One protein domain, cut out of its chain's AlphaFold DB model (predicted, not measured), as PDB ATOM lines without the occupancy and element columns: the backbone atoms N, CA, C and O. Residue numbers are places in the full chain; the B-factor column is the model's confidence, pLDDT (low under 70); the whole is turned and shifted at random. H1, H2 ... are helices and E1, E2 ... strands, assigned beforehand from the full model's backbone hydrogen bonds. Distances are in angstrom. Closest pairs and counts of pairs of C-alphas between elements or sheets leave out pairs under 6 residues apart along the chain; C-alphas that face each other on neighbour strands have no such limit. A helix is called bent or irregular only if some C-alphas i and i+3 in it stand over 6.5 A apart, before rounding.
ATOM      1  N   ARG A  84      60.141  12.749  39.484       87.06
ATOM      2  CA  ARG A  84      60.804  14.053  39.375       87.06
ATOM      3  C   ARG A  84      61.390  14.284  37.982       87.06
ATOM      4  O   ARG A  84      61.930  13.384  37.355       87.06
ATOM      5  N   LEU A  85      61.275  15.514  37.517       87.94
ATOM      6  CA  LEU A  85      61.766  16.055  36.256       87.94
ATOM      7  C   LEU A  85      62.599  17.292  36.585       87.94
ATOM      8  O   LEU A  85      62.346  17.930  37.605       87.94
ATOM      9  N   ILE A  86      63.511  17.684  35.702       89.25
ATOM     10  CA  ILE A  86      64.149  18.998  35.800       89.25
ATOM     11  C   ILE A  86      63.262  20.020  35.086       89.25
ATOM     12  O   ILE A  86      62.945  19.863  33.907       89.25
ATOM     13  N   ASP A  87      62.877  21.077  35.787       90.44
ATOM     14  CA  ASP A  87      62.339  22.298  35.195       90.44
ATOM     15  C   ASP A  87      63.511  23.152  34.714       90.44
ATOM     16  O   ASP A  87      64.217  23.755  35.517       90.44
ATOM     17  N   VAL A  88      63.757  23.184  33.403       87.50
ATOM     18  CA  VAL A  88      64.975  23.797  32.845       87.50
ATOM     19  C   VAL A  88      64.981  25.313  33.041       87.50
ATOM     20  O   VAL A  88      66.031  25.913  33.221       87.50
ATOM     21  N   ALA A  89      63.810  25.951  33.029       85.69
ATOM     22  CA  ALA A  89      63.731  27.397  33.209       85.69
ATOM     23  C   ALA A  89      63.978  27.810  34.667       85.69
ATOM     24  O   ALA A  89      64.546  28.871  34.910       85.69
ATOM     25  N   ALA A  90      63.526  26.990  35.621       86.38
ATOM     26  CA  ALA A  90      63.714  27.250  37.045       86.38
ATOM     27  C   ALA A  90      65.057  26.715  37.574       86.38
ATOM     28  O   ALA A  90      65.608  27.283  38.509       86.38
ATOM     29  N   GLY A  91      65.609  25.663  36.961       88.00
ATOM     30  CA  GLY A  91      66.761  24.934  37.495       88.00
ATOM     31  C   GLY A  91      66.404  24.066  38.704       88.00
ATOM     32  O   GLY A  91      67.219  23.912  39.596       88.00
ATOM     33  N   GLU A  92      65.187  23.514  38.758       90.19
ATOM     34  CA  GLU A  92      64.676  22.800  39.939       90.19
ATOM     35  C   GLU A  92      64.151  21.397  39.606       90.19
ATOM     36  O   GLU A  92      63.669  21.140  38.499       90.19
ATOM     37  N   LEU A  93      64.170  20.492  40.593       88.88
ATOM     38  CA  LEU A  93      63.482  19.203  40.497       88.88
ATOM     39  C   LEU A  93      62.000  19.339  40.858       88.88
ATOM     40  O   LEU A  93      61.633  19.579  42.009       88.88
ATOM     41  N   VAL A  94      61.127  19.073  39.891       90.12
ATOM     42  CA  VAL A  94      59.668  19.160  40.034       90.12
ATOM     43  C   VAL A  94      59.007  17.818  39.770       90.12
ATOM     44  O   VAL A  94      59.515  16.998  39.014       90.12
ATOM     45  N   ARG A  95      57.844  17.567  40.370       88.81
ATOM     46  CA  ARG A  95      57.095  16.319  40.161       88.81
ATOM     47  C   ARG A  95      55.935  16.550  39.202       88.81
ATOM     48  O   ARG A  95      55.141  17.456  39.439       88.81
ATOM     49  N   PRO A 118      48.449  18.184  43.956       68.62
ATOM     50  CA  PRO A 118      47.016  18.119  44.186       68.62
ATOM     51  C   PRO A 118      46.711  18.307  45.681       68.62
ATOM     52  O   PRO A 118      47.499  17.864  46.530       68.62
ATOM     53  N   PRO A 119      45.584  18.954  46.029       64.44
ATOM     54  CA  PRO A 119      45.197  19.153  47.420       64.44
ATOM     55  C   PRO A 119      45.021  17.796  48.115       64.44
ATOM     56  O   PRO A 119      44.317  16.916  47.621       64.44
ATOM     57  N   ARG A 120      45.673  17.609  49.269       58.62
ATOM     58  CA  ARG A 120      45.423  16.454  50.146       58.62
ATOM     59  C   ARG A 120      44.252  16.782  51.080       58.62
ATOM     60  O   ARG A 120      44.053  17.940  51.427       58.62
ATOM     61  N   LEU A 121      43.466  15.757  51.421       51.31
ATOM     62  CA  LEU A 121      42.252  15.808  52.251       51.31
ATOM     63  C   LEU A 121      42.379  16.772  53.459       51.31
ATOM     64  O   LEU A 121      43.402  16.756  54.137       51.31
ATOM     65  N   PHE A 122      41.307  17.532  53.736       50.16
ATOM     66  CA  PHE A 122      41.191  18.678  54.667       50.16
ATOM     67  C   PHE A 122      41.938  19.952  54.224       50.16
ATOM     68  O   PHE A 122      43.071  20.234  54.605       50.16
ATOM     69  N   GLY A 123      41.243  20.759  53.414       53.38
ATOM     70  CA  GLY A 123      41.719  22.020  52.840       53.38
ATOM     71  C   GLY A 123      41.919  23.154  53.849       53.38
ATOM     72  O   GLY A 123      41.106  24.070  53.908       53.38
ATOM     73  N   LEU A 124      43.031  23.123  54.586       48.00
ATOM     74  CA  LEU A 124      43.472  24.231  55.447       48.00
ATOM     75  C   LEU A 124      44.907  24.719  55.183       48.00
ATOM     76  O   LEU A 124      45.302  25.734  55.745       48.00
ATOM     77  N   LEU A 125      45.665  24.093  54.275       50.22
ATOM     78  CA  LEU A 125      46.925  24.659  53.780       50.22
ATOM     79  C   LEU A 125      46.889  24.822  52.259       50.22
ATOM     80  O   LEU A 125      46.782  23.847  51.516       50.22
ATOM     81  N   LYS A 126      47.025  26.071  51.791       48.62
ATOM     82  CA  LYS A 126      47.472  26.349  50.422       48.62
ATOM     83  C   LYS A 126      48.870  25.758  50.294       48.62
ATOM     84  O   LYS A 126      49.799  26.276  50.902       48.62
ATOM     85  N   THR A 127      49.019  24.667  49.554       50.41
ATOM     86  CA  THR A 127      50.344  24.109  49.276       50.41
ATOM     87  C   THR A 127      51.082  25.082  48.353       50.41
ATOM     88  O   THR A 127      50.598  25.306  47.240       50.41
ATOM     89  N   PRO A 128      52.203  25.692  48.769       45.50
ATOM     90  CA  PRO A 128      53.011  26.478  47.856       45.50
ATOM     91  C   PRO A 128      53.785  25.500  46.967       45.50
ATOM     92  O   PRO A 128      54.416  24.571  47.470       45.50
ATOM     93  N   GLY A 129      53.701  25.670  45.649       56.88
ATOM     94  CA  GLY A 129      54.591  24.982  44.711       56.88
ATOM     95  C   GLY A 129      53.912  24.385  43.478       56.88
ATOM     96  O   GLY A 129      52.809  23.836  43.542       56.88
ATOM     97  N   GLY A 130      54.635  24.472  42.360       55.16
ATOM     98  CA  GLY A 130      54.224  24.015  41.036       55.16
ATOM     99  C   GLY A 130      53.583  25.124  40.202       55.16
ATOM    100  O   GLY A 130      52.845  25.970  40.708       55.16
ATOM    101  N   GLN A 131      53.862  25.115  38.904       60.59
ATOM    102  CA  GLN A 131      53.209  26.003  37.947       60.59
ATOM    103  C   GLN A 131      52.056  25.274  37.253       60.59
ATOM    104  O   GLN A 131      52.109  24.059  37.053       60.59
ATOM    105  N   ALA A 132      51.010  26.027  36.895       73.44
ATOM    106  CA  ALA A 132      49.910  25.518  36.074       73.44
ATOM    107  C   ALA A 132      50.431  24.916  34.760       73.44
ATOM    108  O   ALA A 132      51.509  25.302  34.329       73.44
ATOM    109  N   SER A 133      49.658  24.011  34.140       85.00
ATOM    110  CA  SER A 133      49.981  23.281  32.896       85.00
ATOM    111  C   SER A 133      51.025  23.986  32.005       85.00
ATOM    112  O   SER A 133      50.719  24.963  31.315       85.00
ATOM    113  N   ARG A 134      52.277  23.505  32.052       91.38
ATOM    114  CA  ARG A 134      53.422  24.045  31.297       91.38
ATOM    115  C   ARG A 134      53.782  23.128  30.141       91.38
ATOM    116  O   ARG A 134      53.580  21.920  30.202       91.38
ATOM    117  N   ASP A 135      54.346  23.712  29.090       92.56
ATOM    118  CA  ASP A 135      54.829  22.998  27.906       92.56
ATOM    119  C   ASP A 135      55.800  21.860  28.278       92.56
ATOM    120  O   ASP A 135      56.738  22.093  29.035       92.56
ATOM    121  N   TRP A 136      55.615  20.651  27.721       90.31
ATOM    122  CA  TRP A 136      56.547  19.522  27.897       90.31
ATOM    123  C   TRP A 136      58.003  19.931  27.629       90.31
ATOM    124  O   TRP A 136      58.913  19.492  28.324       90.31
ATOM    125  N   LYS A 137      58.221  20.816  26.649       89.50
ATOM    126  CA  LYS A 137      59.552  21.280  26.240       89.50
ATOM    127  C   LYS A 137      60.276  22.117  27.298       89.50
ATOM    128  O   LYS A 137      61.478  22.322  27.157       89.50
ATOM    129  N   ALA A 138      59.570  22.603  28.321       88.62
ATOM    130  CA  ALA A 138      60.175  23.290  29.461       88.62
ATOM    131  C   ALA A 138      60.859  22.322  30.441       88.62
ATOM    132  O   ALA A 138      61.594  22.765  31.323       88.62
ATOM    133  N   PHE A 139      60.611  21.020  30.292       88.12
ATOM    134  CA  PHE A 139      61.093  20.000  31.202       88.12
ATOM    135  C   PHE A 139      62.108  19.089  30.537       88.12
ATOM    136  O   PHE A 139      62.066  18.801  29.339       88.12
ATOM    137  N   GLU A 140      63.001  18.594  31.372       85.69
ATOM    138  CA  GLU A 140      63.994  17.610  31.016       85.69
ATOM    139  C   GLU A 140      63.740  16.354  31.861       85.69
ATOM    140  O   GLU A 140      63.871  16.390  33.090       85.69
ATOM    141  N   PRO A 141      63.279  15.248  31.248       79.50
ATOM    142  CA  PRO A 141      62.879  14.083  32.009       79.50
ATOM    143  C   PRO A 141      64.081  13.315  32.545       79.50
ATOM    144  O   PRO A 141      64.847  12.752  31.769       79.50
ATOM    145  N   LEU A 142      64.169  13.220  33.874       72.94
ATOM    146  CA  LEU A 142      65.084  12.325  34.598       72.94
ATOM    147  C   LEU A 142      64.511  10.917  34.797       72.94
ATOM    148  O   LEU A 142      65.029  10.112  35.562       72.94
ATOM    149  N   ILE A 143      63.374  10.630  34.166       61.06
ATOM    150  CA  ILE A 143      62.544   9.497  34.541       61.06
ATOM    151  C   ILE A 143      62.566   8.431  33.472       61.06
ATOM    152  O   ILE A 143      62.278   8.690  32.302       61.06
ATOM    153  N   GLY A 144      62.779   7.197  33.901       55.56
ATOM    154  CA  GLY A 144      62.381   6.039  33.136       55.56
ATOM    155  C   GLY A 144      63.066   4.770  33.588       55.56
ATOM    156  O   GLY A 144      64.055   4.773  34.313       55.56
ATOM    157  N   HIS A 145      62.531   3.662  33.107       62.62
ATOM    158  CA  HIS A 145      63.167   2.363  33.213       62.62
ATOM    159  C   HIS A 145      64.472   2.307  32.395       62.62
ATOM    160  O   HIS A 145      64.653   3.087  31.453       62.62
ATOM    161  N   ASP A 146      65.355   1.347  32.687       61.78
ATOM    162  CA  ASP A 146      66.645   1.168  31.994       61.78
ATOM    163  C   ASP A 146      66.498   1.161  30.462       61.78
ATOM    164  O   ASP A 146      67.299   1.734  29.725       61.78
ATOM    165  N   GLN A 147      65.395   0.592  29.968       56.44
ATOM    166  CA  GLN A 147      65.086   0.487  28.539       56.44
ATOM    167  C   GLN A 147      64.762   1.823  27.841       56.44
ATOM    168  O   GLN A 147      64.732   1.871  26.607       56.44
ATOM    169  N   SER A 148      64.521   2.908  28.586       56.91
ATOM    170  CA  SER A 148      64.363   4.263  28.038       56.91
ATOM    171  C   SER A 148      65.582   5.164  28.277       56.91
ATOM    172  O   SER A 148      65.617   6.262  27.724       56.91
ATOM    173  N   MET A 149      66.601   4.715  29.029       60.84
ATOM    174  CA  MET A 149      67.809   5.501  29.357       60.84
ATOM    175  C   MET A 149      68.513   6.052  28.112       60.84
ATOM    176  O   MET A 149      68.835   7.236  28.042       60.84
ATOM    177  N   ALA A 150      68.710   5.212  27.091       55.59
ATOM    178  CA  ALA A 150      69.426   5.603  25.874       55.59
ATOM    179  C   ALA A 150      68.723   6.729  25.096       55.59
ATOM    180  O   ALA A 150      69.388   7.585  24.525       55.59
ATOM    181  N   VAL A 151      67.387   6.755  25.103       57.19
ATOM    182  CA  VAL A 151      66.600   7.778  24.395       57.19
ATOM    183  C   VAL A 151      66.548   9.089  25.191       57.19
ATOM    184  O   VAL A 151      66.449  10.162  24.603       57.19
ATOM    185  N   ARG A 152      66.678   9.024  26.523       61.22
ATOM    186  CA  ARG A 152      66.697  10.198  27.414       61.22
ATOM    187  C   ARG A 152      68.014  10.966  27.379       61.22
ATOM    188  O   ARG A 152      67.997  12.191  27.416       61.22
ATOM    189  N   ARG A 153      69.139  10.266  27.195       58.41
ATOM    190  CA  ARG A 153      70.474  10.879  27.031       58.41
ATOM    191  C   ARG A 153      70.585  11.840  25.843       58.41
ATOM    192  O   ARG A 153      71.502  12.648  25.809       58.41
ATOM    193  N   VAL A 154      69.668  11.763  24.878       51.97
ATOM    194  CA  VAL A 154      69.663  12.616  23.677       51.97
ATOM    195  C   VAL A 154      69.176  14.040  23.981       51.97
ATOM    196  O   VAL A 154      69.338  14.945  23.166       51.97
ATOM    197  N   SER A 155      68.582  14.272  25.151       57.72
ATOM    198  CA  SER A 155      68.030  15.573  25.499       57.72
ATOM    199  C   SER A 155      69.073  16.434  26.227       57.72
ATOM    200  O   SER A 155      69.383  16.247  27.403       57.72
ATOM    201  N   GLY A 156      69.671  17.362  25.473       65.50
ATOM    202  CA  GLY A 156      70.815  18.184  25.885       65.50
ATOM    203  C   GLY A 156      70.477  19.453  26.671       65.50
ATOM    204  O   GLY A 156      71.314  20.344  26.750       65.50
ATOM    205  N   ARG A 157      69.269  19.586  27.239       76.75
ATOM    206  CA  ARG A 157      68.859  20.847  27.887       76.75
ATOM    207  C   ARG A 157      69.554  21.124  29.210       76.75
ATOM    208  O   ARG A 157      69.645  22.281  29.594       76.75
ATOM    209  N   VAL A 158      70.056  20.091  29.890       78.06
ATOM    210  CA  VAL A 158      70.819  20.272  31.139       78.06
ATOM    211  C   VAL A 158      72.056  21.135  30.896       78.06
ATOM    212  O   VAL A 158      72.382  21.955  31.738       78.06
ATOM    213  N   ALA A 159      72.677  21.043  29.717       75.62
ATOM    214  CA  ALA A 159      73.824  21.878  29.360       75.62
ATOM    215  C   ALA A 159      73.480  23.374  29.188       75.62
ATOM    216  O   ALA A 159      74.389  24.186  29.071       75.62
ATOM    217  N   ALA A 160      72.194  23.745  29.147       83.00
ATOM    218  CA  ALA A 160      71.760  25.142  29.128       83.00
ATOM    219  C   ALA A 160      71.595  25.741  30.536       83.00
ATOM    220  O   ALA A 160      71.398  26.950  30.662       83.00
ATOM    221  N   LEU A 161      71.636  24.913  31.585       89.38
ATOM    222  CA  LEU A 161      71.628  25.375  32.969       89.38
ATOM    223  C   LEU A 161      73.003  25.921  33.347       89.38
ATOM    224  O   LEU A 161      74.029  25.444  32.864       89.38
ATOM    225  N   ARG A 162      73.019  26.903  34.251       91.94
ATOM    226  CA  ARG A 162      74.270  27.376  34.852       91.94
ATOM    227  C   ARG A 162      74.857  26.294  35.772       91.94
ATOM    228  O   ARG A 162      74.065  25.562  36.369       91.94
ATOM    229  N   PRO A 163      76.188  26.239  35.957       93.62
ATOM    230  CA  PRO A 163      76.832  25.267  36.843       93.62
ATOM    231  C   PRO A 163      76.188  25.182  38.236       93.62
ATOM    232  O   PRO A 163      75.750  24.103  38.628       93.62
ATOM    233  N   ALA A 164      75.968  26.326  38.893       94.50
ATOM    234  CA  ALA A 164      75.296  26.403  40.195       94.50
ATOM    235  C   ALA A 164      73.888  25.776  40.209       94.50
ATOM    236  O   ALA A 164      73.521  25.077  41.142       94.50
ATOM    237  N   GLN A 165      73.107  25.931  39.133       94.62
ATOM    238  CA  GLN A 165      71.780  25.303  39.056       94.62
ATOM    239  C   GLN A 165      71.882  23.781  38.927       94.62
ATOM    240  O   GLN A 165      71.022  23.055  39.411       94.62
ATOM    241  N   ILE A 166      72.912  23.269  38.252       94.38
ATOM    242  CA  ILE A 166      73.141  21.824  38.160       94.38
ATOM    243  C   ILE A 166      73.635  21.281  39.508       94.38
ATOM    244  O   ILE A 166      73.219  20.188  39.895       94.38
ATOM    245  N   ALA A 167      74.467  22.038  40.228       95.44
ATOM    246  CA  ALA A 167      74.882  21.721  41.591       95.44
ATOM    247  C   ALA A 167      73.669  21.626  42.535       95.44
ATOM    248  O   ALA A 167      73.450  20.564  43.121       95.44
ATOM    249  N   ASP A 168      72.793  22.639  42.546       94.81
ATOM    250  CA  ASP A 168      71.536  22.638  43.311       94.81
ATOM    251  C   ASP A 168      70.696  21.378  43.026       94.81
ATOM    252  O   ASP A 168      70.201  20.706  43.936       94.81
ATOM    253  N   LEU A 169      70.554  21.010  41.743       93.38
ATOM    254  CA  LEU A 169      69.841  19.797  41.331       93.38
ATOM    255  C   LEU A 169      70.496  18.528  41.887       93.38
ATOM    256  O   LEU A 169      69.790  17.635  42.363       93.38
ATOM    257  N   LEU A 170      71.826  18.426  41.815       93.44
ATOM    258  CA  LEU A 170      72.584  17.281  42.317       93.44
ATOM    259  C   LEU A 170      72.452  17.133  43.832       93.44
ATOM    260  O   LEU A 170      72.345  16.002  44.312       93.44
ATOM    261  N   GLU A 171      72.431  18.228  44.585       94.31
ATOM    262  CA  GLU A 171      72.310  18.216  46.044       94.31
ATOM    263  C   GLU A 171      71.002  17.577  46.512       94.31
ATOM    264  O   GLU A 171      71.022  16.695  47.380       94.31
ATOM    265  N   VAL A 172      69.884  17.930  45.873       91.81
ATOM    266  CA  VAL A 172      68.552  17.394  46.206       91.81
ATOM    267  C   VAL A 172      68.209  16.078  45.491       91.81
ATOM    268  O   VAL A 172      67.198  15.438  45.816       91.81
ATOM    269  N   ALA A 173      69.010  15.671  44.505       90.38
ATOM    270  CA  ALA A 173      68.827  14.428  43.766       90.38
ATOM    271  C   ALA A 173      69.137  13.198  44.631       90.38
ATOM    272  O   ALA A 173      70.074  13.183  45.439       90.38
ATOM    273  N   ASP A 174      68.358  12.133  44.426       88.19
ATOM    274  CA  ASP A 174      68.736  10.815  44.944       88.19
ATOM    275  C   ASP A 174      69.882  10.196  44.120       88.19
ATOM    276  O   ASP A 174      70.362  10.781  43.151       88.19
ATOM    277  N   ALA A 175      70.370   9.018  44.519       85.00
ATOM    278  CA  ALA A 175      71.523   8.394  43.866       85.00
ATOM    279  C   ALA A 175      71.285   8.079  42.376       85.00
ATOM    280  O   ALA A 175      72.205   8.214  41.569       85.00
ATOM    281  N   ALA A 176      70.067   7.675  42.003       83.06
ATOM    282  CA  ALA A 176      69.749   7.332  40.619       83.06
ATOM    283  C   ALA A 176      69.650   8.596  39.757       83.06
ATOM    284  O   ALA A 176      70.262   8.676  38.692       83.06
ATOM    285  N   GLU A 177      68.938   9.607  40.253       86.12
ATOM    286  CA  GLU A 177      68.811  10.904  39.590       86.12
ATOM    287  C   GLU A 177      70.160  11.620  39.476       86.12
ATOM    288  O   GLU A 177      70.494  12.132  38.410       86.12
ATOM    289  N   GLY A 178      70.967  11.611  40.540       89.38
ATOM    290  CA  GLY A 178      72.294  12.217  40.554       89.38
ATOM    291  C   GLY A 178      73.231  11.560  39.544       89.38
ATOM    292  O   GLY A 178      73.924  12.256  38.805       89.38
ATOM    293  N   GLY A 179      73.192  10.228  39.433       86.75
ATOM    294  CA  GLY A 179      73.920   9.495  38.397       86.75
ATOM    295  C   GLY A 179      73.504   9.903  36.981       86.75
ATOM    296  O   GLY A 179      74.361  10.099  36.120       86.75
ATOM    297  N   GLU A 180      72.204  10.098  36.740       84.00
ATOM    298  CA  GLU A 180      71.697  10.548  35.440       84.00
ATOM    299  C   GLU A 180      72.082  12.002  35.124       84.00
ATOM    300  O   GLU A 180      72.451  12.298  33.986       84.00
ATOM    301  N   ILE A 181      72.040  12.905  36.107       87.88
ATOM    302  CA  ILE A 181      72.482  14.297  35.943       87.88
ATOM    303  C   ILE A 181      73.987  14.343  35.638       87.88
ATOM    304  O   ILE A 181      74.396  14.990  34.673       87.88
ATOM    305  N   LEU A 182      74.806  13.595  36.386       88.25
ATOM    306  CA  LEU A 182      76.254  13.509  36.162       88.25
ATOM    307  C   LEU A 182      76.605  12.927  34.790       88.25
ATOM    308  O   LEU A 182      77.503  13.428  34.116       88.25
ATOM    309  N   ASP A 183      75.892  11.889  34.346       85.00
ATOM    310  CA  ASP A 183      76.062  11.313  33.008       85.00
ATOM    311  C   ASP A 183      75.832  12.356  31.895       85.00
ATOM    312  O   ASP A 183      76.474  12.276  30.846       85.00
ATOM    313  N   ARG A 184      74.941  13.334  32.111       83.00
ATOM    314  CA  ARG A 184      74.618  14.382  31.126       83.00
ATOM    315  C   ARG A 184      75.687  15.463  31.033       83.00
ATOM    316  O   ARG A 184      75.935  15.940  29.929       83.00
ATOM    317  N   VAL A 185      76.325  15.827  32.147       87.38
ATOM    318  CA  VAL A 185      77.421  16.815  32.141       87.38
ATOM    319  C   VAL A 185      78.778  16.203  31.801       87.38
ATOM    320  O   VAL A 185      79.657  16.913  31.333       87.38
ATOM    321  N   ARG A 186      78.947  14.877  31.919       84.31
ATOM    322  CA  ARG A 186      80.215  14.181  31.623       84.31
ATOM    323  C   ARG A 186      80.740  14.408  30.197       84.31
ATOM    324  O   ARG A 186      81.939  14.286  29.961       84.31
ATOM    325  N   SER A 187      79.869  14.701  29.232       83.88
ATOM    326  CA  SER A 187      80.278  14.993  27.848       83.88
ATOM    327  C   SER A 187      81.016  16.329  27.700       83.88
ATOM    328  O   SER A 187      81.709  16.519  26.702       83.88
ATOM    329  N   ASN A 188      80.905  17.223  28.688       90.06
ATOM    330  CA  ASN A 188      81.620  18.488  28.768       90.06
ATOM    331  C   ASN A 188      82.433  18.541  30.081       90.06
ATOM    332  O   ASN A 188      81.904  18.962  31.108       90.06
ATOM    333  N   PRO A 189      83.710  18.112  30.061       91.44
ATOM    334  CA  PRO A 189      84.552  18.069  31.256       91.44
ATOM    335  C   PRO A 189      84.764  19.417  31.953       91.44
ATOM    336  O   PRO A 189      84.974  19.414  33.159       91.44
ATOM    337  N   GLU A 190      84.713  20.534  31.218       90.94
ATOM    338  CA  GLU A 190      84.842  21.879  31.804       90.94
ATOM    339  C   GLU A 190      83.577  22.228  32.593       90.94
ATOM    340  O   GLU A 190      83.654  22.477  33.788       90.94
ATOM    341  N   LEU A 191      82.393  22.065  31.983       92.12
ATOM    342  CA  LEU A 191      81.119  22.230  32.699       92.12
ATOM    343  C   LEU A 191      81.034  21.300  33.914       92.12
ATOM    344  O   LEU A 191      80.503  21.679  34.950       92.12
ATOM    345  N   GLN A 192      81.526  20.065  33.793       94.50
ATOM    346  CA  GLN A 192      81.553  19.150  34.924       94.50
ATOM    347  C   GLN A 192      82.438  19.682  36.061       94.50
ATOM    348  O   GLN A 192      82.045  19.538  37.211       94.50
ATOM    349  N   ALA A 193      83.599  20.271  35.767       95.12
ATOM    350  CA  ALA A 193      84.456  20.884  36.778       95.12
ATOM    351  C   ALA A 193      83.762  22.083  37.439       95.12
ATOM    352  O   ALA A 193      83.628  22.073  38.658       95.12
ATOM    353  N   ASP A 194      83.201  23.004  36.646       94.06
ATOM    354  CA  ASP A 194      82.452  24.166  37.149       94.06
ATOM    355  C   ASP A 194      81.296  23.736  38.071       94.06
ATOM    356  O   ASP A 194      81.045  24.335  39.108       94.06
ATOM    357  N   VAL A 195      80.579  22.658  37.728       95.88
ATOM    358  CA  VAL A 195      79.504  22.126  38.584       95.88
ATOM    359  C   VAL A 195      80.048  21.614  39.915       95.88
ATOM    360  O   VAL A 195      79.376  21.758  40.929       95.88
ATOM    361  N   PHE A 196      81.231  20.997  39.927       96.94
ATOM    362  CA  PHE A 196      81.848  20.511  41.161       96.94
ATOM    363  C   PHE A 196      82.406  21.632  42.040       96.94
ATOM    364  O   PHE A 196      82.452  21.434  43.249       96.94
ATOM    365  N   GLU A 197      82.794  22.772  41.465       95.12
ATOM    366  CA  GLU A 197      83.167  23.979  42.222       95.12
ATOM    367  C   GLU A 197      81.975  24.572  42.978       95.12
ATOM    368  O   GLU A 197      82.127  25.072  44.086       95.12
ATOM    369  N   GLU A 198      80.776  24.471  42.404       96.12
ATOM    370  CA  GLU A 198      79.551  25.039  42.977       96.12
ATOM    371  C   GLU A 198      78.829  24.097  43.957       96.12
ATOM    372  O   GLU A 198      77.863  24.501  44.602       96.12
ATOM    373  N   LEU A 199      79.242  22.829  44.052       96.62
ATOM    374  CA  LEU A 199      78.610  21.847  44.938       96.62
ATOM    375  C   LEU A 199      78.972  22.087  46.405       96.62
ATOM    376  O   LEU A 199      80.129  22.336  46.738       96.62
ATOM    377  N   ASP A 200      78.014  21.831  47.299       95.06
ATOM    378  CA  ASP A 200      78.315  21.690  48.721       95.06
ATOM    379  C   ASP A 200      79.444  20.652  48.956       95.06
ATOM    380  O   ASP A 200      79.392  19.544  48.391       95.06
ATOM    381  N   PRO A 201      80.442  20.960  49.812       92.25
ATOM    382  CA  PRO A 201      81.604  20.100  50.045       92.25
ATOM    383  C   PRO A 201      81.263  18.652  50.427       92.25
ATOM    384  O   PRO A 201      81.886  17.704  49.929       92.25
ATOM    385  N   ASP A 202      80.227  18.436  51.247       92.94
ATOM    386  CA  ASP A 202      79.813  17.091  51.658       92.94
ATOM    387  C   ASP A 202      79.242  16.308  50.472       92.94
ATOM    388  O   ASP A 202      79.450  15.091  50.347       92.94
ATOM    389  N   LYS A 203      78.492  16.985  49.594       94.12
ATOM    390  CA  LYS A 203      77.935  16.362  48.391       94.12
ATOM    391  C   LYS A 203      79.037  16.068  47.380       94.12
ATOM    392  O   LYS A 203      79.086  14.939  46.881       94.12
ATOM    393  N   ALA A 204      79.923  17.028  47.118       95.12
ATOM    394  CA  ALA A 204      81.066  16.866  46.227       95.12
ATOM    395  C   ALA A 204      81.941  15.682  46.667       95.12
ATOM    396  O   ALA A 204      82.171  14.767  45.875       95.12
ATOM    397  N   SER A 205      82.327  15.622  47.947       93.69
ATOM    398  CA  SER A 205      83.154  14.539  48.500       93.69
ATOM    399  C   SER A 205      82.527  13.155  48.290       93.69
ATOM    400  O   SER A 205      83.193  12.238  47.803       93.69
ATOM    401  N   ARG A 206      81.217  13.004  48.545       92.94
ATOM    402  CA  ARG A 206      80.493  11.740  48.297       92.94
ATOM    403  C   ARG A 206      80.514  11.334  46.825       92.94
ATOM    404  O   ARG A 206      80.739  10.166  46.527       92.94
ATOM    405  N   LEU A 207      80.292  12.280  45.913       93.31
ATOM    406  CA  LEU A 207      80.309  11.998  44.477       93.31
ATOM    407  C   LEU A 207      81.717  11.645  43.985       93.31
ATOM    408  O   LEU A 207      81.869  10.720  43.188       93.31
ATOM    409  N   LEU A 208      82.751  12.337  44.471       94.69
ATOM    410  CA  LEU A 208      84.147  12.035  44.146       94.69
ATOM    411  C   LEU A 208      84.582  10.672  44.700       94.69
ATOM    412  O   LEU A 208      85.410   9.996  44.083       94.69
ATOM    413  N   ASP A 209      84.041  10.251  45.844       91.56
ATOM    414  CA  ASP A 209      84.307   8.954  46.476       91.56
ATOM    415  C   ASP A 209      83.916   7.748  45.621       91.56
ATOM    416  O   ASP A 209      84.619   6.734  45.646       91.56
ATOM    417  N   ASP A 210      82.877   7.891  44.803       90.12
ATOM    418  CA  ASP A 210      82.417   6.848  43.886       90.12
ATOM    419  C   ASP A 210      83.171   6.855  42.539       90.12
ATOM    420  O   ASP A 210      83.010   5.950  41.715       90.12
ATOM    421  N   MET A 211      84.031   7.853  42.297       92.75
ATOM    422  CA  MET A 211      84.806   7.978  41.061       92.75
ATOM    423  C   MET A 211      86.205   7.358  41.173       92.75
ATOM    424  O   MET A 211      86.874   7.513  42.196       92.75
ATOM    425  N   PRO A 212      86.734   6.735  40.101       95.94
ATOM    426  CA  PRO A 212      88.135   6.319  40.042       95.94
ATOM    427  C   PRO A 212      89.103   7.498  40.223       95.94
ATOM    428  O   PRO A 212      88.863   8.579  39.687       95.94
ATOM    429  N   ASP A 213      90.244   7.274  40.888       97.69
ATOM    430  CA  ASP A 213      91.246   8.323  41.174       97.69
ATOM    431  C   ASP A 213      91.704   9.083  39.911       97.69
ATOM    432  O   ASP A 213      91.918  10.289  39.966       97.69
ATOM    433  N   ALA A 214      91.794   8.407  38.760       97.12
ATOM    434  CA  ALA A 214      92.145   9.040  37.485       97.12
ATOM    435  C   ALA A 214      91.073  10.020  36.978       97.12
ATOM    436  O   ALA A 214      91.412  11.057  36.413       97.12
ATOM    437  N   HIS A 215      89.790   9.714  37.189       95.69
ATOM    438  CA  HIS A 215      88.700  10.622  36.828       95.69
ATOM    439  C   HIS A 215      88.646  11.814  37.778       95.69
ATOM    440  O   HIS A 215      88.506  12.939  37.311       95.69
ATOM    441  N   VAL A 216      88.835  11.582  39.084       97.25
ATOM    442  CA  VAL A 216      88.937  12.666  40.070       97.25
ATOM    443  C   VAL A 216      90.096  13.592  39.712       97.25
ATOM    444  O   VAL A 216      89.895  14.791  39.591       97.25
ATOM    445  N   ALA A 217      91.287  13.052  39.444       97.94
ATOM    446  CA  ALA A 217      92.438  13.861  39.055       97.94
ATOM    447  C   ALA A 217      92.166  14.675  37.784       97.94
ATOM    448  O   ALA A 217      92.500  15.854  37.738       97.94
ATOM    449  N   ALA A 218      91.535  14.081  36.766       96.62
ATOM    450  CA  ALA A 218      91.179  14.789  35.539       96.62
ATOM    451  C   ALA A 218      90.159  15.917  35.776       96.62
ATOM    452  O   ALA A 218      90.293  16.975  35.163       96.62
ATOM    453  N   LEU A 219      89.175  15.699  36.652       96.69
ATOM    454  CA  LEU A 219      88.167  16.690  37.027       96.69
ATOM    455  C   LEU A 219      88.794  17.843  37.821       96.69
ATOM    456  O   LEU A 219      88.743  18.981  37.372       96.69
ATOM    457  N   LEU A 220      89.507  17.543  38.913       97.00
ATOM    458  CA  LEU A 220      90.191  18.554  39.738       97.00
ATOM    459  C   LEU A 220      91.275  19.317  38.961       97.00
ATOM    460  O   LEU A 220      91.676  20.409  39.346       97.00
ATOM    461  N   SER A 221      91.780  18.747  37.861       95.81
ATOM    462  CA  SER A 221      92.759  19.429  37.012       95.81
ATOM    463  C   SER A 221      92.173  20.563  36.170       95.81
ATOM    464  O   SER A 221      92.941  21.348  35.619       95.81
ATOM    465  N   ARG A 222      90.847  20.596  36.029       94.00
ATOM    466  CA  ARG A 222      90.092  21.629  35.308       94.00
ATOM    467  C   ARG A 222      89.450  22.639  36.240       94.00
ATOM    468  O   ARG A 222      89.084  23.710  35.787       94.00
ATOM    469  N   MET A 223      89.360  22.301  37.522       94.00
ATOM    470  CA  MET A 223      88.889  23.232  38.527       94.00
ATOM    471  C   MET A 223      89.922  24.329  38.791       94.00
ATOM    472  O   MET A 223      91.135  24.145  38.602       94.00
ATOM    473  N   ARG A 224      89.447  25.449  39.316       91.38
ATOM    474  CA  ARG A 224      90.256  26.479  39.950       91.38
ATOM    475  C   ARG A 224      91.108  25.861  41.054       91.38
ATOM    476  O   ARG A 224      90.728  24.893  41.712       91.38
ATOM    477  N   ALA A 225      92.323  26.374  41.210       91.94
ATOM    478  CA  ALA A 225      93.317  25.722  42.055       91.94
ATOM    479  C   ALA A 225      92.950  25.738  43.550       91.94
ATOM    480  O   ALA A 225      93.350  24.820  44.266       91.94
ATOM    481  N   ASP A 226      92.227  26.761  44.001       91.00
ATOM    482  CA  ASP A 226      91.663  26.897  45.345       91.00
ATOM    483  C   ASP A 226      90.548  25.882  45.584       91.00
ATOM    484  O   ASP A 226      90.688  25.040  46.470       91.00
ATOM    485  N   ASP A 227      89.542  25.844  44.710       93.69
ATOM    486  CA  ASP A 227      88.443  24.878  44.814       93.69
ATOM    487  C   ASP A 227      88.957  23.425  44.710       93.69
ATOM    488  O   ASP A 227      88.536  22.526  45.440       93.69
ATOM    489  N   ALA A 228      89.954  23.179  43.852       95.00
ATOM    490  CA  ALA A 228      90.631  21.888  43.765       95.00
ATOM    491  C   ALA A 228      91.417  21.541  45.042       95.00
ATOM    492  O   ALA A 228      91.485  20.367  45.413       95.00
ATOM    493  N   ALA A 229      92.043  22.519  45.703       94.31
ATOM    494  CA  ALA A 229      92.750  22.296  46.962       94.31
ATOM    495  C   ALA A 229      91.775  21.905  48.078       94.31
ATOM    496  O   ALA A 229      92.033  20.917  48.774       94.31
ATOM    497  N   ASP A 230      90.641  22.595  48.179       92.62
ATOM    498  CA  ASP A 230      89.579  22.270  49.131       92.62
ATOM    499  C   ASP A 230      88.992  20.880  48.849       92.62
ATOM    500  O   ASP A 230      88.982  20.016  49.730       92.62
ATOM    501  N   ALA A 231      88.686  20.567  47.585       95.25
ATOM    502  CA  ALA A 231      88.227  19.235  47.199       95.25
ATOM    503  C   ALA A 231      89.243  18.128  47.557       95.25
ATOM    504  O   ALA A 231      88.858  17.058  48.035       95.25
ATOM    505  N   ILE A 232      90.555  18.360  47.390       95.44
ATOM    506  CA  ILE A 232      91.595  17.418  47.847       95.44
ATOM    507  C   ILE A 232      91.567  17.252  49.376       95.44
ATOM    508  O   ILE A 232      91.796  16.139  49.866       95.44
ATOM    509  N   ILE A 233      91.314  18.319  50.140       92.75
ATOM    510  CA  ILE A 233      91.176  18.267  51.604       92.75
ATOM    511  C   ILE A 233      89.933  17.478  52.020       92.75
ATOM    512  O   ILE A 233      89.985  16.821  53.059       92.75
ATOM    513  N   ASP A 234      88.880  17.441  51.213       92.56
ATOM    514  CA  ASP A 234      87.650  16.714  51.549       92.56
ATOM    515  C   ASP A 234      87.640  15.259  51.074       92.56
ATOM    516  O   ASP A 234      86.867  14.431  51.568       92.56
ATOM    517  N   LEU A 235      88.562  14.883  50.182       94.50
ATOM    518  CA  LEU A 235      88.791  13.483  49.839       94.50
ATOM    519  C   LEU A 235      89.290  12.674  51.044       94.50
ATOM    520  O   LEU A 235      90.061  13.138  51.902       94.50
ATOM    521  N   ARG A 236      88.977  11.372  51.030       93.75
ATOM    522  CA  ARG A 236      89.576  10.399  51.955       93.75
ATOM    523  C   ARG A 236      91.100  10.500  51.929       93.75
ATOM    524  O   ARG A 236      91.722  10.442  50.867       93.75
ATOM    525  N   GLN A 237      91.708  10.558  53.113       93.06
ATOM    526  CA  GLN A 237      93.158  10.727  53.305       93.06
ATOM    527  C   GLN A 237      94.005   9.779  52.443       93.06
ATOM    528  O   GLN A 237      94.997  10.184  51.842       93.06
ATOM    529  N   CYS A 238      93.583   8.517  52.320       93.62
ATOM    530  CA  CYS A 238      94.301   7.512  51.539       93.62
ATOM    531  C   CYS A 238      94.305   7.778  50.022       93.62
ATOM    532  O   CYS A 238      95.124   7.184  49.325       93.62
ATOM    533  N   ARG A 239      93.406   8.624  49.501       95.94
ATOM    534  CA  ARG A 239      93.268   8.935  48.068       95.94
ATOM    535  C   ARG A 239      94.039  10.180  47.647       95.94
ATOM    536  O   ARG A 239      94.564  10.197  46.540       95.94
ATOM    537  N   ARG A 240      94.159  11.177  48.533       95.81
ATOM    538  CA  ARG A 240      94.709  12.517  48.232       95.81
ATOM    539  C   ARG A 240      96.007  12.466  47.439       95.81
ATOM    540  O   ARG A 240      96.096  13.035  46.360       95.81
ATOM    541  N   ARG A 241      96.992  11.715  47.942       96.00
ATOM    542  CA  ARG A 241      98.299  11.593  47.286       96.00
ATOM    543  C   ARG A 241      98.203  10.963  45.898       96.00
ATOM    544  O   ARG A 241      98.807  11.480  44.972       96.00
ATOM    545  N   ARG A 242      97.413   9.897  45.739       97.12
ATOM    546  CA  ARG A 242      97.253   9.228  44.438       97.12
ATOM    547  C   ARG A 242      96.594  10.139  43.410       97.12
ATOM    548  O   ARG A 242      97.034  10.168  42.270       97.12
ATOM    549  N   VAL A 243      95.573  10.890  43.821       97.81
ATOM    550  CA  VAL A 243      94.911  11.876  42.957       97.81
ATOM    551  C   VAL A 243      95.894  12.977  42.561       97.81
ATOM    552  O   VAL A 243      96.062  13.219  41.371       97.81
ATOM    553  N   LEU A 244      96.611  13.570  43.524       97.31
ATOM    554  CA  LEU A 244      97.639  14.581  43.250       97.31
ATOM    555  C   LEU A 244      98.712  14.057  42.288       97.31
ATOM    556  O   LEU A 244      99.067  14.749  41.341       97.31
ATOM    557  N   ASP A 245      99.212  12.836  42.482       97.56
ATOM    558  CA  ASP A 245     100.258  12.252  41.636       97.56
ATOM    559  C   ASP A 245      99.804  12.074  40.171       97.56
ATOM    560  O   ASP A 245     100.635  12.152  39.264       97.56
ATOM    561  N   LEU A 246      98.496  11.906  39.935       98.06
ATOM    562  CA  LEU A 246      97.882  11.788  38.606       98.06
ATOM    563  C   LEU A 246      97.575  13.141  37.938       98.06
ATOM    564  O   LEU A 246      97.284  13.169  36.742       98.06
ATOM    565  N   MET A 247      97.640  14.259  38.668       97.44
ATOM    566  CA  MET A 247      97.396  15.591  38.104       97.44
ATOM    567  C   MET A 247      98.573  16.074  37.235       97.44
ATOM    568  O   MET A 247      99.740  15.805  37.558       97.44
ATOM    569  N   PRO A 248      98.315  16.864  36.172       96.75
ATOM    570  CA  PRO A 248      99.357  17.542  35.410       96.75
ATOM    571  C   PRO A 248     100.226  18.431  36.306       96.75
ATOM    572  O   PRO A 248      99.724  19.131  37.187       96.75
ATOM    573  N   ALA A 249     101.538  18.443  36.055       96.12
ATOM    574  CA  ALA A 249     102.507  19.124  36.915       96.12
ATOM    575  C   ALA A 249     102.215  20.621  37.175       96.12
ATOM    576  O   ALA A 249     102.358  21.029  38.333       96.12
ATOM    577  N   PRO A 250     101.783  21.436  36.184       92.88
ATOM    578  CA  PRO A 250     101.456  22.841  36.433       92.88
ATOM    579  C   PRO A 250     100.327  22.999  37.454       92.88
ATOM    580  O   PRO A 250     100.491  23.696  38.452       92.88
ATOM    581  N   GLN A 251      99.222  22.277  37.258       94.06
ATOM    582  CA  GLN A 251      98.059  22.357  38.138       94.06
ATOM    583  C   GLN A 251      98.349  21.769  39.520       94.06
ATOM    584  O   GLN A 251      98.041  22.379  40.539       94.06
ATOM    585  N   ARG A 252      99.044  20.628  39.573       96.44
ATOM    586  CA  ARG A 252      99.483  20.015  40.832       96.44
ATOM    587  C   ARG A 252     100.323  20.968  41.679       96.44
ATOM    588  O   ARG A 252     100.175  20.994  42.895       96.44
ATOM    589  N   THR A 253     101.209  21.737  41.047       95.38
ATOM    590  CA  THR A 253     102.069  22.699  41.751       95.38
ATOM    591  C   THR A 253     101.239  23.806  42.397       95.38
ATOM    592  O   THR A 253     101.471  24.125  43.563       95.38
ATOM    593  N   LYS A 254     100.240  24.341  41.683       93.44
ATOM    594  CA  LYS A 254      99.302  25.338  42.224       93.44
ATOM    595  C   LYS A 254      98.539  24.789  43.431       93.44
ATOM    596  O   LYS A 254      98.604  25.375  44.507       93.44
ATOM    597  N   VAL A 255      97.924  23.615  43.281       94.75
ATOM    598  CA  VAL A 255      97.142  22.964  44.346       94.75
ATOM    599  C   VAL A 255      98.003  22.671  45.577       94.75
ATOM    600  O   VAL A 255      97.632  23.038  46.683       94.75
ATOM    601  N   ILE A 256      99.193  22.078  45.416       94.31
ATOM    602  CA  ILE A 256     100.103  21.809  46.548       94.31
ATOM    603  C   ILE A 256     100.530  23.101  47.251       94.31
ATOM    604  O   ILE A 256     100.672  23.112  48.473       94.31
ATOM    605  N   THR A 257     100.736  24.181  46.494       92.12
ATOM    606  CA  THR A 257     101.073  25.488  47.068       92.12
ATOM    607  C   THR A 257      99.936  25.993  47.954       92.12
ATOM    608  O   THR A 257     100.194  26.409  49.082       92.12
ATOM    609  N   LEU A 258      98.689  25.889  47.487       92.50
ATOM    610  CA  LEU A 258      97.494  26.302  48.228       92.50
ATOM    611  C   LEU A 258      97.229  25.431  49.463       92.50
ATOM    612  O   LEU A 258      96.994  25.963  50.544       92.50
ATOM    613  N   LEU A 259      97.430  24.113  49.357       92.19
ATOM    614  CA  LEU A 259      97.380  23.179  50.492       92.19
ATOM    615  C   LEU A 259      98.399  23.500  51.604       92.19
ATOM    616  O   LEU A 259      98.273  23.000  52.723       92.19
ATOM    617  N   GLY A 260      99.432  24.295  51.307       90.06
ATOM    618  CA  GLY A 260     100.405  24.773  52.288       90.06
ATOM    619  C   GLY A 260      99.899  25.919  53.174       90.06
ATOM    620  O   GLY A 260     100.546  26.241  54.175       90.06
ATOM    621  N   PHE A 261      98.770  26.541  52.828       88.88
ATOM    622  CA  PHE A 261      98.152  27.614  53.601       88.88
ATOM    623  C   PHE A 261      97.052  27.089  54.530       88.88
ATOM    624  O   PHE A 261      96.533  25.988  54.379       88.88
TER     625      PHE A 261
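Overview. This is residues 84 to 95 and 118 to 261 of the 353 residues of the protein "MgtE intracellular N domain protein" of Mycobacterium xenopi 4042 (UniProt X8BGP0). Short helices, H3 to H10, are wound in stacked turns like a small solenoid along the longest axis, with a small sheet of three strands near the turn of H3 and H4 and with H9 and H10 at the far end. H2 links the sheet to the stack, H1 lies aside near E3, and the long unnamed stretch 118 to 138 loops away on the sheet's end, where residues 120 to 126 stick out. The printed part has 156 residues, with three named strands followed by ten named helices; the sheet runs E2, E1, E3, all antiparallel, and the class is mostly helix. The whole is elongated, spanning 59 by 37 by 24 A, and only just loose, close to compact, with a radius of gyration of the C-alphas of 18.5 A.

Arrangement. E1, residues 84 to 87, and E2, residues 92 to 95, form a hairpin, with N 85 and O 94 2.7 A apart, within hydrogen-bond range. E3, residues 139 to 141, is the antiparallel neighbour of E1 on its other side, with N 140 and O 86 2.8 A apart, within hydrogen-bond range. H1, residues 146 to 152, touches no helix and is not on the sheet. H2, residues 156 to 160, only grazes the sheet with its residues 156 to 158. H3, residues 163 to 172, only grazes the sheet with its residues 165 to 172; the closest C-alphas of H3 and E2 are those of Leu 169 and Glu 92, 6.1 A apart. H3 and H4, residues 175 to 185, form a helical hairpin at a shallow tilt of 14 degrees, opposite ways, closest at the C-alphas of Leu 170 and Gly 178, 5.4 A. H2 touches H4, closest at the C-alphas of Ala 159 and Val 185, 6.8 A. H5, residues 189 to 197, touches H3 at a steep tilt of 62 degrees, the same way, closest at the C-alphas of Pro 163 and Val 195, 4.5 A. H4 and H5 only just touch, only at the corner, with 3 pairs of C-alphas within 8 A. H6, residues 201 to 209, is apart from H4. H7, residues 213 to 220, touches H5 about perpendicular at 80 degrees, closest at the C-alphas of Ala 193 and Leu 219, 5.6 A. H8, residues 225 to 234, touches H6 about perpendicular at 76 degrees, closest at the C-alphas of Ser 205 and Asp 234, 5.9 A. H9, residues 237 to 246, touches H7, closest at the C-alphas of Ala 217 and Val 243, 5.0 A. H10, residues 249 to 259, touches H8 at a steep tilt of 64 degrees, the same way, closest at the C-alphas of Ala 229 and Val 255, 5.2 A. Helix packing is mostly crossed, with most touching helices at a steep tilt or about perpendicular. Each O i to N i+4 pair is within hydrogen-bond range in H3, H4, H5, H6, H7, H8 and H10; H9 has 4 of 6, H1 has 1 of 3 beside 3 of 4 O i to N i+3 pairs, and H2 has 0 of 1 beside 2 of 2.

Along the chain. E1 begins at C-alpha 84, (60.804, 14.053, 39.375). From first to last C-alpha H3 is 14.8 A long, H4 15.6 A, H8 14.3 A, H9 15.5 A and H10 15.1 A. H4 begins at C-alpha 175, (71.523, 8.394, 43.866), and H10 ends at C-alpha 259, (97.380, 23.179, 50.492). H1 and H9 are irregular: C-alphas 147 and 150 are 7.2 A apart, and C-alphas 238 and 241 are 7.1 A apart.

Size, cuts and confidence. The two C-alphas farthest apart are those of Phe 122 and Ala 249, 63.8 A. Residues 96 to 117 are not printed, and C-alphas 95 and 118 are 11.0 A apart across this cut, which lies in the link from E2 to E3. The links that are printed whole are tight. The mean pLDDT of the printed part is 85.2, and residues 118 to 131 and 143 to 156 are under 70.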